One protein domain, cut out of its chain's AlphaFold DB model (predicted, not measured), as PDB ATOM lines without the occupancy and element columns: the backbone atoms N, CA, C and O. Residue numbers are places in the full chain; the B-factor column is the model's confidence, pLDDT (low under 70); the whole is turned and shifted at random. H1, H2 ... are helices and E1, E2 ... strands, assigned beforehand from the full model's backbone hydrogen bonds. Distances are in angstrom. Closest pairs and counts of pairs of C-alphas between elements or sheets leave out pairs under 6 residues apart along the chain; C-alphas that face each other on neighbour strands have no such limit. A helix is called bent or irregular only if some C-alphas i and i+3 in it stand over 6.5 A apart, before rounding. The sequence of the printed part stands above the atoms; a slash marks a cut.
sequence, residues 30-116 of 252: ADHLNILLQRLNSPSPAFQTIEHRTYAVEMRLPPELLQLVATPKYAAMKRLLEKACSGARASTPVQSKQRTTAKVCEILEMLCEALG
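This is residues 30 to 116 of the 252 residues of an uncharacterized protein of Pseudocercospora eumusae (UniProt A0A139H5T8). One long helix, H4, runs through the middle of an elongated body, between H1 and H3, while a two-stranded hairpin, E1 and E2, packs beside residues 93 to 104 of H4. The short H2 packs on H3. The 87 printed residues hold four named helices and two named strands, in the order H1, E1, E2, H2, H3, H4; the two-stranded sheet is antiparallel and the class is mostly helix. The whole is compact, with a radius of gyration of the C-alphas of 12.7 A, and spans 40 by 25 by 19 A.

Find C-alpha 30 at (181.452, 221.436, 166.490); from there H1 runs to residue 39, 14.4 A. Next come E1, residues 46 to 51, 16.5 A, and E2, residues 55 to 60, 16.1 A. H2 is residues 63 to 69, 10.0 A. H3, residues 72 to 85, 19.4 A, is irregular: C-alphas 73 and 76 are 8.0 A apart. H4, residues 93 to 115, covers 32.1 A and ends at C-alpha 115, (172.939, 230.324, 184.415).

Start at H1, which touches H4 at a shallow tilt of 28 degrees, the same way; the closest C-alphas are Leu 33 and Cys 105, 5.5 A. In the hairpin E1 and E2, look at N 48 and O 58, 2.8 A, within hydrogen-bond range. The closest C-alphas of E2 and H4 are Tyr 55 and Pro 93, 5.3 A. H2 touches residues 75 to 78 of H3 at a steep tilt of 53 degrees, opposite ways; the closest C-alphas are Val 69 and Lys 78, 5.4 A. H3 and H4 form a helical hairpin and touch at a shallow tilt of 12 degrees, with the C-alphas of Ala 84 and Val 104 closest at 5.9 A. H1 and H3 are apart. In H1, H2 and H4 every O i to N i+4 pair is within hydrogen-bond range; in H3, 8 of 10 are.

The C-alphas farthest apart are Arg 53 and Gly 116, 41.6 A. The printed part has no cut and no long link. No printed residue is under 70 in pLDDT.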
ATOM      1  N   ALA A  30     180.487 220.340 166.542       86.81
ATOM      2  CA  ALA A  30     181.452 221.436 166.490       86.81
ATOM      3  C   ALA A  30     180.791 222.820 166.343       86.81
ATOM      4  O   ALA A  30     181.198 223.762 167.018       86.81
ATOM      5  N   ASP A  31     179.765 222.936 165.498       88.00
ATOM      6  CA  ASP A  31     179.026 224.188 165.300       88.00
ATOM      7  C   ASP A  31     178.233 224.533 166.561       88.00
ATOM      8  O   ASP A  31     178.232 225.672 167.025       88.00
ATOM      9  N   HIS A  32     177.626 223.512 167.163       90.19
ATOM     10  CA  HIS A  32     176.901 223.644 168.412       90.19
ATOM     11  C   HIS A  32     177.808 224.104 169.564       90.19
ATOM     12  O   HIS A  32     177.464 225.042 170.283       90.19
ATOM     13  N   LEU A  33     179.007 223.524 169.688       90.12
ATOM     14  CA  LEU A  33     179.997 223.948 170.678       90.12
ATOM     15  C   LEU A  33     180.347 225.433 170.522       90.12
ATOM     16  O   LEU A  33     180.385 226.163 171.510       90.12
ATOM     17  N   ASN A  34     180.562 225.893 169.287       90.38
ATOM     18  CA  ASN A  34     180.869 227.298 169.017       90.38
ATOM     19  C   ASN A  34     179.721 228.227 169.438       90.38
ATOM     20  O   ASN A  34     179.978 229.268 170.041       90.38
ATOM     21  N   ILE A  35     178.466 227.847 169.179       89.75
ATOM     22  CA  ILE A  35     177.287 228.621 169.602       89.75
ATOM     23  C   ILE A  35     177.222 228.719 171.132       89.75
ATOM     24  O   ILE A  35     176.996 229.802 171.674       89.75
ATOM     25  N   LEU A  36     177.445 227.610 171.845       88.94
ATOM     26  CA  LEU A  36     177.434 227.593 173.311       88.94
ATOM     27  C   LEU A  36     178.558 228.454 173.900       88.94
ATOM     28  O   LEU A  36     178.324 229.217 174.835       88.94
ATOM     29  N   LEU A  37     179.760 228.396 173.328       89.25
ATOM     30  CA  LEU A  37     180.884 229.218 173.783       89.25
ATOM     31  C   LEU A  37     180.657 230.707 173.520       89.25
ATOM     32  O   LEU A  37     180.927 231.520 174.401       89.25
ATOM     33  N   GLN A  38     180.075 231.068 172.372       88.75
ATOM     34  CA  GLN A  38     179.664 232.448 172.096       88.75
ATOM     35  C   GLN A  38     178.617 232.944 173.099       88.75
ATOM     36  O   GLN A  38     178.739 234.059 173.600       88.75
ATOM     37  N   ARG A  39     177.623 232.116 173.455       87.12
ATOM     38  CA  ARG A  39     176.622 232.446 174.490       87.12
ATOM     39  C   ARG A  39     177.257 232.698 175.859       87.12
ATOM     40  O   ARG A  39     176.773 233.540 176.611       87.12
ATOM     41  N   LEU A  40     178.332 231.980 176.168       84.88
ATOM     42  CA  LEU A  40     179.109 232.123 177.400       84.88
ATOM     43  C   LEU A  40     180.226 233.179 177.292       84.88
ATOM     44  O   LEU A  40     181.055 233.266 178.196       84.88
ATOM     45  N   ASN A  41     180.278 233.964 176.205       86.56
ATOM     46  CA  ASN A  41     181.337 234.941 175.914       86.56
ATOM     47  C   ASN A  41     182.758 234.365 176.065       86.56
ATOM     48  O   ASN A  41     183.673 235.043 176.530       86.56
ATOM     49  N   SER A  42     182.933 233.095 175.706       86.56
ATOM     50  CA  SER A  42     184.186 232.356 175.847       86.56
ATOM     51  C   SER A  42     184.824 232.112 174.473       86.56
ATOM     52  O   SER A  42     184.105 231.862 173.501       86.56
ATOM     53  N   PRO A  43     186.163 232.166 174.355       86.25
ATOM     54  CA  PRO A  43     186.849 231.892 173.096       86.25
ATOM     55  C   PRO A  43     186.778 230.404 172.710       86.25
ATOM     56  O   PRO A  43     186.350 229.549 173.486       86.25
ATOM     57  N   SER A  44     187.213 230.078 171.490       88.12
ATOM     58  CA  SER A  44     187.244 228.694 171.008       88.12
ATOM     59  C   SER A  44     188.194 227.816 171.838       88.12
ATOM     60  O   SER A  44     189.258 228.285 172.251       88.12
ATOM     61  N   PRO A  45     187.869 226.529 172.050       88.50
ATOM     62  CA  PRO A  45     188.687 225.638 172.852       88.50
ATOM     63  C   PRO A  45     189.838 225.056 172.026       88.50
ATOM     64  O   PRO A  45     189.759 224.942 170.798       88.50
ATOM     65  N   ALA A  46     190.898 224.633 172.708       90.94
ATOM     66  CA  ALA A  46     192.018 223.938 172.084       90.94
ATOM     67  C   ALA A  46     191.841 222.418 172.196       90.94
ATOM     68  O   ALA A  46     191.262 221.917 173.159       90.94
ATOM     69  N   PHE A  47     192.368 221.672 171.228       91.31
ATOM     70  CA  PHE A  47     192.333 220.210 171.227       91.31
ATOM     71  C   PHE A  47     193.751 219.658 171.230       91.31
ATOM     72  O   PHE A  47     194.591 220.109 170.451       91.31
ATOM     73  N   GLN A  48     193.997 218.661 172.070       91.81
ATOM     74  CA  GLN A  48     195.256 217.938 172.137       91.81
ATOM     75  C   GLN A  48     194.987 216.454 171.909       91.81
ATOM     76  O   GLN A  48     194.239 215.823 172.652       91.81
ATOM     77  N   THR A  49     195.589 215.890 170.867       91.56
ATOM     78  CA  THR A  49     195.518 214.449 170.614       91.56
ATOM     79  C   THR A  49     196.607 213.746 171.409       91.56
ATOM     80  O   THR A  49     197.774 214.121 171.335       91.56
ATOM     81  N   ILE A  50     196.218 212.712 172.142       88.19
ATOM     82  CA  ILE A  50     197.092 211.829 172.904       88.19
ATOM     83  C   ILE A  50     196.999 210.444 172.265       88.19
ATOM     84  O   ILE A  50     195.915 209.860 172.153       88.19
ATOM     85  N   GLU A  51     198.142 209.928 171.822       86.00
ATOM     86  CA  GLU A  51     198.259 208.644 171.138       86.00
ATOM     87  C   GLU A  51     199.111 207.682 171.967       86.00
ATOM     88  O   GLU A  51     200.241 207.983 172.344       86.00
ATOM     89  N   HIS A  52     198.550 206.508 172.248       75.88
ATOM     90  CA  HIS A  52     199.279 205.407 172.878       75.88
ATOM     91  C   HIS A  52     199.008 204.097 172.128       75.88
ATOM     92  O   HIS A  52     199.866 203.584 171.424       75.88
ATOM     93  N   ARG A  53     197.789 203.560 172.261       84.69
ATOM     94  CA  ARG A  53     197.270 202.395 171.500       84.69
ATOM     95  C   ARG A  53     195.900 202.657 170.870       84.69
ATOM     96  O   ARG A  53     195.476 201.978 169.949       84.69
ATOM     97  N   THR A  54     195.205 203.643 171.418       86.94
ATOM     98  CA  THR A  54     193.950 204.220 170.947       86.94
ATOM     99  C   THR A  54     194.113 205.728 171.018       86.94
ATOM    100  O   THR A  54     194.879 206.212 171.857       86.94
ATOM    101  N   TYR A  55     193.357 206.463 170.217       90.62
ATOM    102  CA  TYR A  55     193.382 207.918 170.242       90.62
ATOM    103  C   TYR A  55     192.454 208.448 171.328       90.62
ATOM    104  O   TYR A  55     191.297 208.027 171.420       90.62
ATOM    105  N   ALA A  56     192.946 209.385 172.130       92.19
ATOM    106  CA  ALA A  56     192.130 210.222 172.997       92.19
ATOM    107  C   ALA A  56     192.400 211.686 172.645       92.19
ATOM    108  O   ALA A  56     193.549 212.096 172.541       92.19
ATOM    109  N   VAL A  57     191.351 212.467 172.420       93.38
ATOM    110  CA  VAL A  57     191.455 213.904 172.173       93.38
ATOM    111  C   VAL A  57     190.960 214.627 173.410       93.38
ATOM    112  O   VAL A  57     189.756 214.637 173.686       93.38
ATOM    113  N   GLU A  58     191.905 215.221 174.127       93.50
ATOM    114  CA  GLU A  58     191.647 216.111 175.245       93.50
ATOM    115  C   GLU A  58     191.230 217.487 174.710       93.50
ATOM    116  O   GLU A  58     191.838 218.021 173.778       93.50
ATOM    117  N   MET A  59     190.181 218.068 175.282       93.62
ATOM    118  CA  MET A  59     189.732 219.416 174.966       93.62
ATOM    119  C   MET A  59     190.036 220.355 176.126       93.62
ATOM    120  O   MET A  59     189.486 220.215 177.217       93.62
ATOM    121  N   ARG A  60     190.867 221.361 175.867       93.31
ATOM    122  CA  ARG A  60     191.182 222.415 176.827       93.31
ATOM    123  C   ARG A  60     190.199 223.561 176.670       93.31
ATOM    124  O   ARG A  60     190.133 224.197 175.616       93.31
ATOM    125  N   LEU A  61     189.439 223.798 177.731       90.31
ATOM    126  CA  LEU A  61     188.477 224.886 177.787       90.31
ATOM    127  C   LEU A  61     189.151 226.211 178.156       90.31
ATOM    128  O   LEU A  61     190.169 226.204 178.853       90.31
ATOM    129  N   PRO A  62     188.572 227.341 177.725       89.06
ATOM    130  CA  PRO A  62     189.044 228.659 178.117       89.06
ATOM    131  C   PRO A  62     189.000 228.881 179.635       89.06
ATOM    132  O   PRO A  62     188.086 228.382 180.306       89.06
ATOM    133  N   PRO A  63     189.946 229.655 180.195       87.44
ATOM    134  CA  PRO A  63     189.995 229.934 181.627       87.44
ATOM    135  C   PRO A  63     188.743 230.658 182.140       87.44
ATOM    136  O   PRO A  63     188.341 230.425 183.278       87.44
ATOM    137  N   GLU A  64     188.092 231.480 181.319       87.75
ATOM    138  CA  GLU A  64     186.865 232.207 181.665       87.75
ATOM    139  C   GLU A  64     185.726 231.239 182.012       87.75
ATOM    140  O   GLU A  64     185.021 231.403 183.010       87.75
ATOM    141  N   LEU A  65     185.598 230.165 181.231       87.81
ATOM    142  CA  LEU A  65     184.596 229.128 181.452       87.81
ATOM    143  C   LEU A  65     184.942 228.293 182.691       87.81
ATOM    144  O   LEU A  65     184.066 227.989 183.502       87.81
ATOM    145  N   LEU A  66     186.229 227.990 182.896       88.81
ATOM    146  CA  LEU A  66     186.699 227.299 184.101       88.81
ATOM    147  C   LEU A  66     186.431 228.110 185.379       88.81
ATOM    148  O   LEU A  66     186.075 227.524 186.404       88.81
ATOM    149  N   GLN A  67     186.552 229.438 185.326       89.81
ATOM    150  CA  GLN A  67     186.214 230.324 186.444       89.81
ATOM    151  C   GLN A  67     184.710 230.330 186.737       89.81
ATOM    152  O   GLN A  67     184.312 230.274 187.901       89.81
ATOM    153  N   LEU A  68     183.869 230.321 185.700       87.50
ATOM    154  CA  LEU A  68     182.412 230.279 185.840       87.50
ATOM    155  C   LEU A  68     181.947 229.025 186.602       87.50
ATOM    156  O   LEU A  68     181.140 229.106 187.535       87.50
ATOM    157  N   VAL A  69     182.517 227.866 186.258       91.00
ATOM    158  CA  VAL A  69     182.209 226.583 186.913       91.00
ATOM    159  C   VAL A  69     182.992 226.346 188.209       91.00
ATOM    160  O   VAL A  69     182.731 225.369 188.908       91.00
ATOM    161  N   ALA A  70     183.936 227.222 188.572       89.44
ATOM    162  CA  ALA A  70     184.681 227.116 189.828       89.44
ATOM    163  C   ALA A  70     183.818 227.417 191.062       89.44
ATOM    164  O   ALA A  70     184.198 227.066 192.180       89.44
ATOM    165  N   THR A  71     182.656 228.046 190.874       89.31
ATOM    166  CA  THR A  71     181.725 228.307 191.973       89.31
ATOM    167  C   THR A  71     181.182 226.990 192.559       89.31
ATOM    168  O   THR A  71     180.850 226.067 191.810       89.31
ATOM    169  N   PRO A  72     181.025 226.872 193.896       89.38
ATOM    170  CA  PRO A  72     180.573 225.627 194.531       89.38
ATOM    171  C   PRO A  72     179.209 225.142 194.028       89.38
ATOM    172  O   PRO A  72     178.969 223.939 193.937       89.38
ATOM    173  N   LYS A  73     178.338 226.083 193.637       91.25
ATOM    174  CA  LYS A  73     177.022 225.816 193.042       91.25
ATOM    175  C   LYS A  73     177.112 224.924 191.797       91.25
ATOM    176  O   LYS A  73     176.201 224.143 191.542       91.25
ATOM    177  N   TYR A  74     178.209 225.017 191.048       92.94
ATOM    178  CA  TYR A  74     178.423 224.294 189.797       92.94
ATOM    179  C   TYR A  74     179.489 223.195 189.909       92.94
ATOM    180  O   TYR A  74     179.914 222.647 188.895       92.94
ATOM    181  N   ALA A  75     179.876 222.796 191.128       91.56
ATOM    182  CA  ALA A  75     180.935 221.807 191.355       91.56
ATOM    183  C   ALA A  75     180.676 220.451 190.670       91.56
ATOM    184  O   ALA A  75     181.609 219.823 190.166       91.56
ATOM    185  N   ALA A  76     179.418 220.000 190.617       93.25
ATOM    186  CA  ALA A  76     179.055 218.777 189.901       93.25
ATOM    187  C   ALA A  76     179.280 218.917 188.387       93.25
ATOM    188  O   ALA A  76     179.908 218.053 187.777       93.25
ATOM    189  N   MET A  77     178.845 220.036 187.795       93.12
ATOM    190  CA  MET A  77     179.061 220.322 186.374       93.12
ATOM    191  C   MET A  77     180.542 220.494 186.049       93.12
ATOM    192  O   MET A  77     180.990 219.956 185.045       93.12
ATOM    193  N   LYS A  78     181.326 221.139 186.920       93.69
ATOM    194  CA  LYS A  78     182.785 221.232 186.773       93.69
ATOM    195  C   LYS A  78     183.434 219.850 186.656       93.69
ATOM    196  O   LYS A  78     184.184 219.614 185.717       93.69
ATOM    197  N   ARG A  79     183.100 218.920 187.558       94.00
ATOM    198  CA  ARG A  79     183.635 217.544 187.523       94.00
ATOM    199  C   ARG A  79     183.231 216.799 186.251       94.00
ATOM    200  O   ARG A  79     184.044 216.081 185.674       94.00
ATOM    201  N   LEU A  80     181.976 216.953 185.819       94.50
ATOM    202  CA  LEU A  80     181.500 216.362 184.565       94.50
ATOM    203  C   LEU A  80     182.254 216.935 183.366       94.50
ATOM    204  O   LEU A  80     182.668 216.178 182.491       94.50
ATOM    205  N   LEU A  81     182.463 218.249 183.354       94.44
ATOM    206  CA  LEU A  81     183.143 218.969 182.291       94.44
ATOM    207  C   LEU A  81     184.613 218.557 182.189       94.44
ATOM    208  O   LEU A  81     185.057 218.192 181.110       94.44
ATOM    209  N   GLU A  82     185.337 218.510 183.309       93.88
ATOM    210  CA  GLU A  82     186.726 218.030 183.370       93.88
ATOM    211  C   GLU A  82     186.844 216.584 182.859       93.88
ATOM    212  O   GLU A  82     187.706 216.279 182.032       93.88
ATOM    213  N   LYS A  83     185.925 215.701 183.273       94.38
ATOM    214  CA  LYS A  83     185.880 214.306 182.809       94.38
ATOM    215  C   LYS A  83     185.532 214.182 181.323       94.38
ATOM    216  O   LYS A  83     186.010 213.272 180.651       94.38
ATOM    217  N   ALA A  84     184.663 215.040 180.801       93.50
ATOM    218  CA  ALA A  84     184.345 215.048 179.379       93.50
ATOM    219  C   ALA A  84     185.529 215.583 178.560       93.50
ATOM    220  O   ALA A  84     185.877 214.994 177.538       93.50
ATOM    221  N   CYS A  85     186.193 216.628 179.056       93.94
ATOM    222  CA  CYS A  85     187.366 217.251 178.457       93.94
ATOM    223  C   CYS A  85     188.578 216.330 178.365       93.94
ATOM    224  O   CYS A  85     189.307 216.455 177.390       93.94
ATOM    225  N   SER A  86     188.775 215.372 179.277       92.44
ATOM    226  CA  SER A  86     189.878 214.396 179.170       92.44
ATOM    227  C   SER A  86     189.782 213.486 177.934       92.44
ATOM    228  O   SER A  86     190.735 212.795 177.583       92.44
ATOM    229  N   GLY A  87     188.624 213.474 177.274       87.75
ATOM    230  CA  GLY A  87     188.404 212.791 176.014       87.75
ATOM    231  C   GLY A  87     188.073 211.307 176.140       87.75
ATOM    232  O   GLY A  87     188.478 210.607 177.069       87.75
ATOM    233  N   ALA A  88     187.298 210.806 175.177       89.44
ATOM    234  CA  ALA A  88     186.952 209.390 175.086       89.44
ATOM    235  C   ALA A  88     187.903 208.662 174.132       89.44
ATOM    236  O   ALA A  88     188.156 209.135 173.022       89.44
ATOM    237  N   ARG A  89     188.377 207.476 174.523       91.62
ATOM    238  CA  ARG A  89     189.211 206.639 173.651       91.62
ATOM    239  C   ARG A  89     188.432 206.205 172.401       91.62
ATOM    240  O   ARG A  89     187.260 205.822 172.488       91.62
ATOM    241  N   ALA A  90     189.082 206.259 171.243       91.94
ATOM    242  CA  ALA A  90     188.536 205.819 169.963       91.94
ATOM    243  C   ALA A  90     189.631 205.260 169.039       91.94
ATOM    244  O   ALA A  90     190.827 205.407 169.303       91.94
ATOM    245  N   SER A  91     189.216 204.621 167.941       91.81
ATOM    246  CA  SER A  91     190.126 204.091 166.918       91.81
ATOM    247  C   SER A  91     190.713 205.173 166.016       91.81
ATOM    248  O   SER A  91     191.729 204.929 165.378       91.81
ATOM    249  N   THR A  92     190.119 206.372 165.978       92.06
ATOM    250  CA  THR A  92     190.659 207.521 165.241       92.06
ATOM    251  C   THR A  92     190.577 208.815 166.060       92.06
ATOM    252  O   THR A  92     189.658 208.972 166.878       92.06
ATOM    253  N   PRO A  93     191.478 209.789 165.822       91.19
ATOM    254  CA  PRO A  93     191.416 211.099 166.470       91.19
ATOM    255  C   PRO A  93     190.101 211.828 166.192       91.19
ATOM    256  O   PRO A  93     189.533 212.453 167.082       91.19
ATOM    257  N   VAL A  94     189.582 211.722 164.964       92.69
ATOM    258  CA  VAL A  94     188.346 212.399 164.546       92.69
ATOM    259  C   VAL A  94     187.148 211.888 165.338       92.69
ATOM    260  O   VAL A  94     186.366 212.690 165.847       92.69
ATOM    261  N   GLN A  95     187.025 210.567 165.505       93.38
ATOM    262  CA  GLN A  95     185.952 209.982 166.308       93.38
ATOM    263  C   GLN A  95     186.079 210.361 167.782       93.38
ATOM    264  O   GLN A  95     185.075 210.684 168.417       93.38
ATOM    265  N   SER A  96     187.301 210.343 168.326       93.00
ATOM    266  CA  SER A  96     187.544 210.781 169.701       93.00
ATOM    267  C   SER A  96     187.124 212.241 169.882       93.00
ATOM    268  O   SER A  96     186.300 212.527 170.746       93.00
ATOM    269  N   LYS A  97     187.563 213.138 168.989       93.38
ATOM    270  CA  LYS A  97     187.186 214.556 168.990       93.38
ATOM    271  C   LYS A  97     185.673 214.746 168.926       93.38
ATOM    272  O   LYS A  97     185.131 215.470 169.746       93.38
ATOM    273  N   GLN A  98     184.979 214.076 168.003       93.62
ATOM    274  CA  GLN A  98     183.520 214.177 167.878       93.62
ATOM    275  C   GLN A  98     182.794 213.733 169.153       93.62
ATOM    276  O   GLN A  98     181.885 214.425 169.606       93.62
ATOM    277  N   ARG A  99     183.218 212.613 169.757       93.19
ATOM    278  CA  ARG A  99     182.648 212.109 171.017       93.19
ATOM    279  C   ARG A  99     182.908 213.064 172.181       93.19
ATOM    280  O   ARG A  99     181.997 213.313 172.965       93.19
ATOM    281  N   THR A 100     184.127 213.592 172.288       94.44
ATOM    282  CA  THR A 100     184.503 214.594 173.295       94.44
ATOM    283  C   THR A 100     183.658 215.856 173.135       94.44
ATOM    284  O   THR A 100     183.046 216.312 174.094       94.44
ATOM    285  N   THR A 101     183.565 216.385 171.912       94.19
ATOM    286  CA  THR A 101     182.784 217.584 171.600       94.19
ATOM    287  C   THR A 101     181.305 217.398 171.929       94.19
ATOM    288  O   THR A 101     180.752 218.250 172.610       94.19
ATOM    289  N   ALA A 102     180.681 216.289 171.518       93.38
ATOM    290  CA  ALA A 102     179.268 216.034 171.801       93.38
ATOM    291  C   ALA A 102     178.969 216.037 173.310       93.38
ATOM    292  O   ALA A 102     178.090 216.767 173.757       93.38
ATOM    293  N   LYS A 103     179.775 215.318 174.105       94.31
ATOM    294  CA  LYS A 103     179.615 215.278 175.567       94.31
ATOM    295  C   LYS A 103     179.801 216.639 176.225       94.31
ATOM    296  O   LYS A 103     179.116 216.955 177.190       94.31
ATOM    297  N   VAL A 104     180.755 217.435 175.745       94.50
ATOM    298  CA  VAL A 104     180.952 218.771 176.310       94.50
ATOM    299  C   VAL A 104     179.821 219.714 175.914       94.50
ATOM    300  O   VAL A 104     179.407 220.493 176.765       94.50
ATOM    301  N   CYS A 105     179.258 219.610 174.707       94.00
ATOM    302  CA  CYS A 105     178.056 220.369 174.351       94.00
ATOM    303  C   CYS A 105     176.909 220.095 175.328       94.00
ATOM    304  O   CYS A 105     176.394 221.048 175.899       94.00
ATOM    305  N   GLU A 106     176.598 218.825 175.605       93.38
ATOM    306  CA  GLU A 106     175.534 218.443 176.552       93.38
ATOM    307  C   GLU A 106     175.734 219.089 177.938       93.38
ATOM    308  O   GLU A 106     174.805 219.611 178.554       93.38
ATOM    309  N   ILE A 107     176.973 219.104 178.441       94.25
ATOM    310  CA  ILE A 107     177.284 219.703 179.748       94.25
ATOM    311  C   ILE A 107     177.198 221.233 179.702       94.25
ATOM    312  O   ILE A 107     176.733 221.856 180.659       94.25
ATOM    313  N   LEU A 108     177.640 221.852 178.607       92.19
ATOM    314  CA  LEU A 108     177.572 223.300 178.425       92.19
ATOM    315  C   LEU A 108     176.140 223.800 178.219       92.19
ATOM    316  O   LEU A 108     175.836 224.913 178.648       92.19
ATOM    317  N   GLU A 109     175.256 223.000 177.627       92.62
ATOM    318  CA  GLU A 109     173.819 223.282 177.573       92.62
ATOM    319  C   GLU A 109     173.228 223.344 178.980       92.62
ATOM    320  O   GLU A 109     172.675 224.379 179.357       92.62
ATOM    321  N   MET A 110     173.457 222.306 179.795       91.81
ATOM    322  CA  MET A 110     173.022 222.293 181.199       91.81
ATOM    323  C   MET A 110     173.586 223.486 181.983       91.81
ATOM    324  O   MET A 110     172.893 224.084 182.809       91.81
ATOM    325  N   LEU A 111     174.839 223.874 181.718       90.50
ATOM    326  CA  LEU A 111     175.449 225.052 182.335       90.50
ATOM    327  C   LEU A 111     174.752 226.349 181.900       90.50
ATOM    328  O   LEU A 111     174.465 227.194 182.750       90.50
ATOM    329  N   CYS A 112     174.459 226.512 180.608       89.75
ATOM    330  CA  CYS A 112     173.728 227.671 180.092       89.75
ATOM    331  C   CYS A 112     172.333 227.778 180.721       89.75
ATOM    332  O   CYS A 112     171.930 228.872 181.125       89.75
ATOM    333  N   GLU A 113     171.622 226.658 180.860       89.94
ATOM    334  CA  GLU A 113     170.324 226.592 181.540       89.94
ATOM    335  C   GLU A 113     170.439 226.987 183.017       89.94
ATOM    336  O   GLU A 113     169.684 227.830 183.504       89.94
ATOM    337  N   ALA A 114     171.438 226.455 183.724       88.06
ATOM    338  CA  ALA A 114     171.672 226.741 185.139       88.06
ATOM    339  C   ALA A 114     172.117 228.194 185.420       88.06
ATOM    340  O   ALA A 114     172.049 228.656 186.568       88.06
ATOM    341  N   LEU A 115     172.601 228.898 184.394       86.94
ATOM    342  CA  LEU A 115     172.939 230.324 184.415       86.94
ATOM    343  C   LEU A 115     171.788 231.216 183.920       86.94
ATOM    344  O   LEU A 115     171.870 232.435 184.057       86.94
ATOM    345  N   GLY A 116     170.722 230.636 183.363       84.44
ATOM    346  CA  GLY A 116     169.606 231.381 182.778       84.44
ATOM    347  C   GLY A 116     169.955 232.092 181.466       84.44
ATOM    348  O   GLY A 116     169.306 233.076 181.110       84.44
TER     349      GLY A 116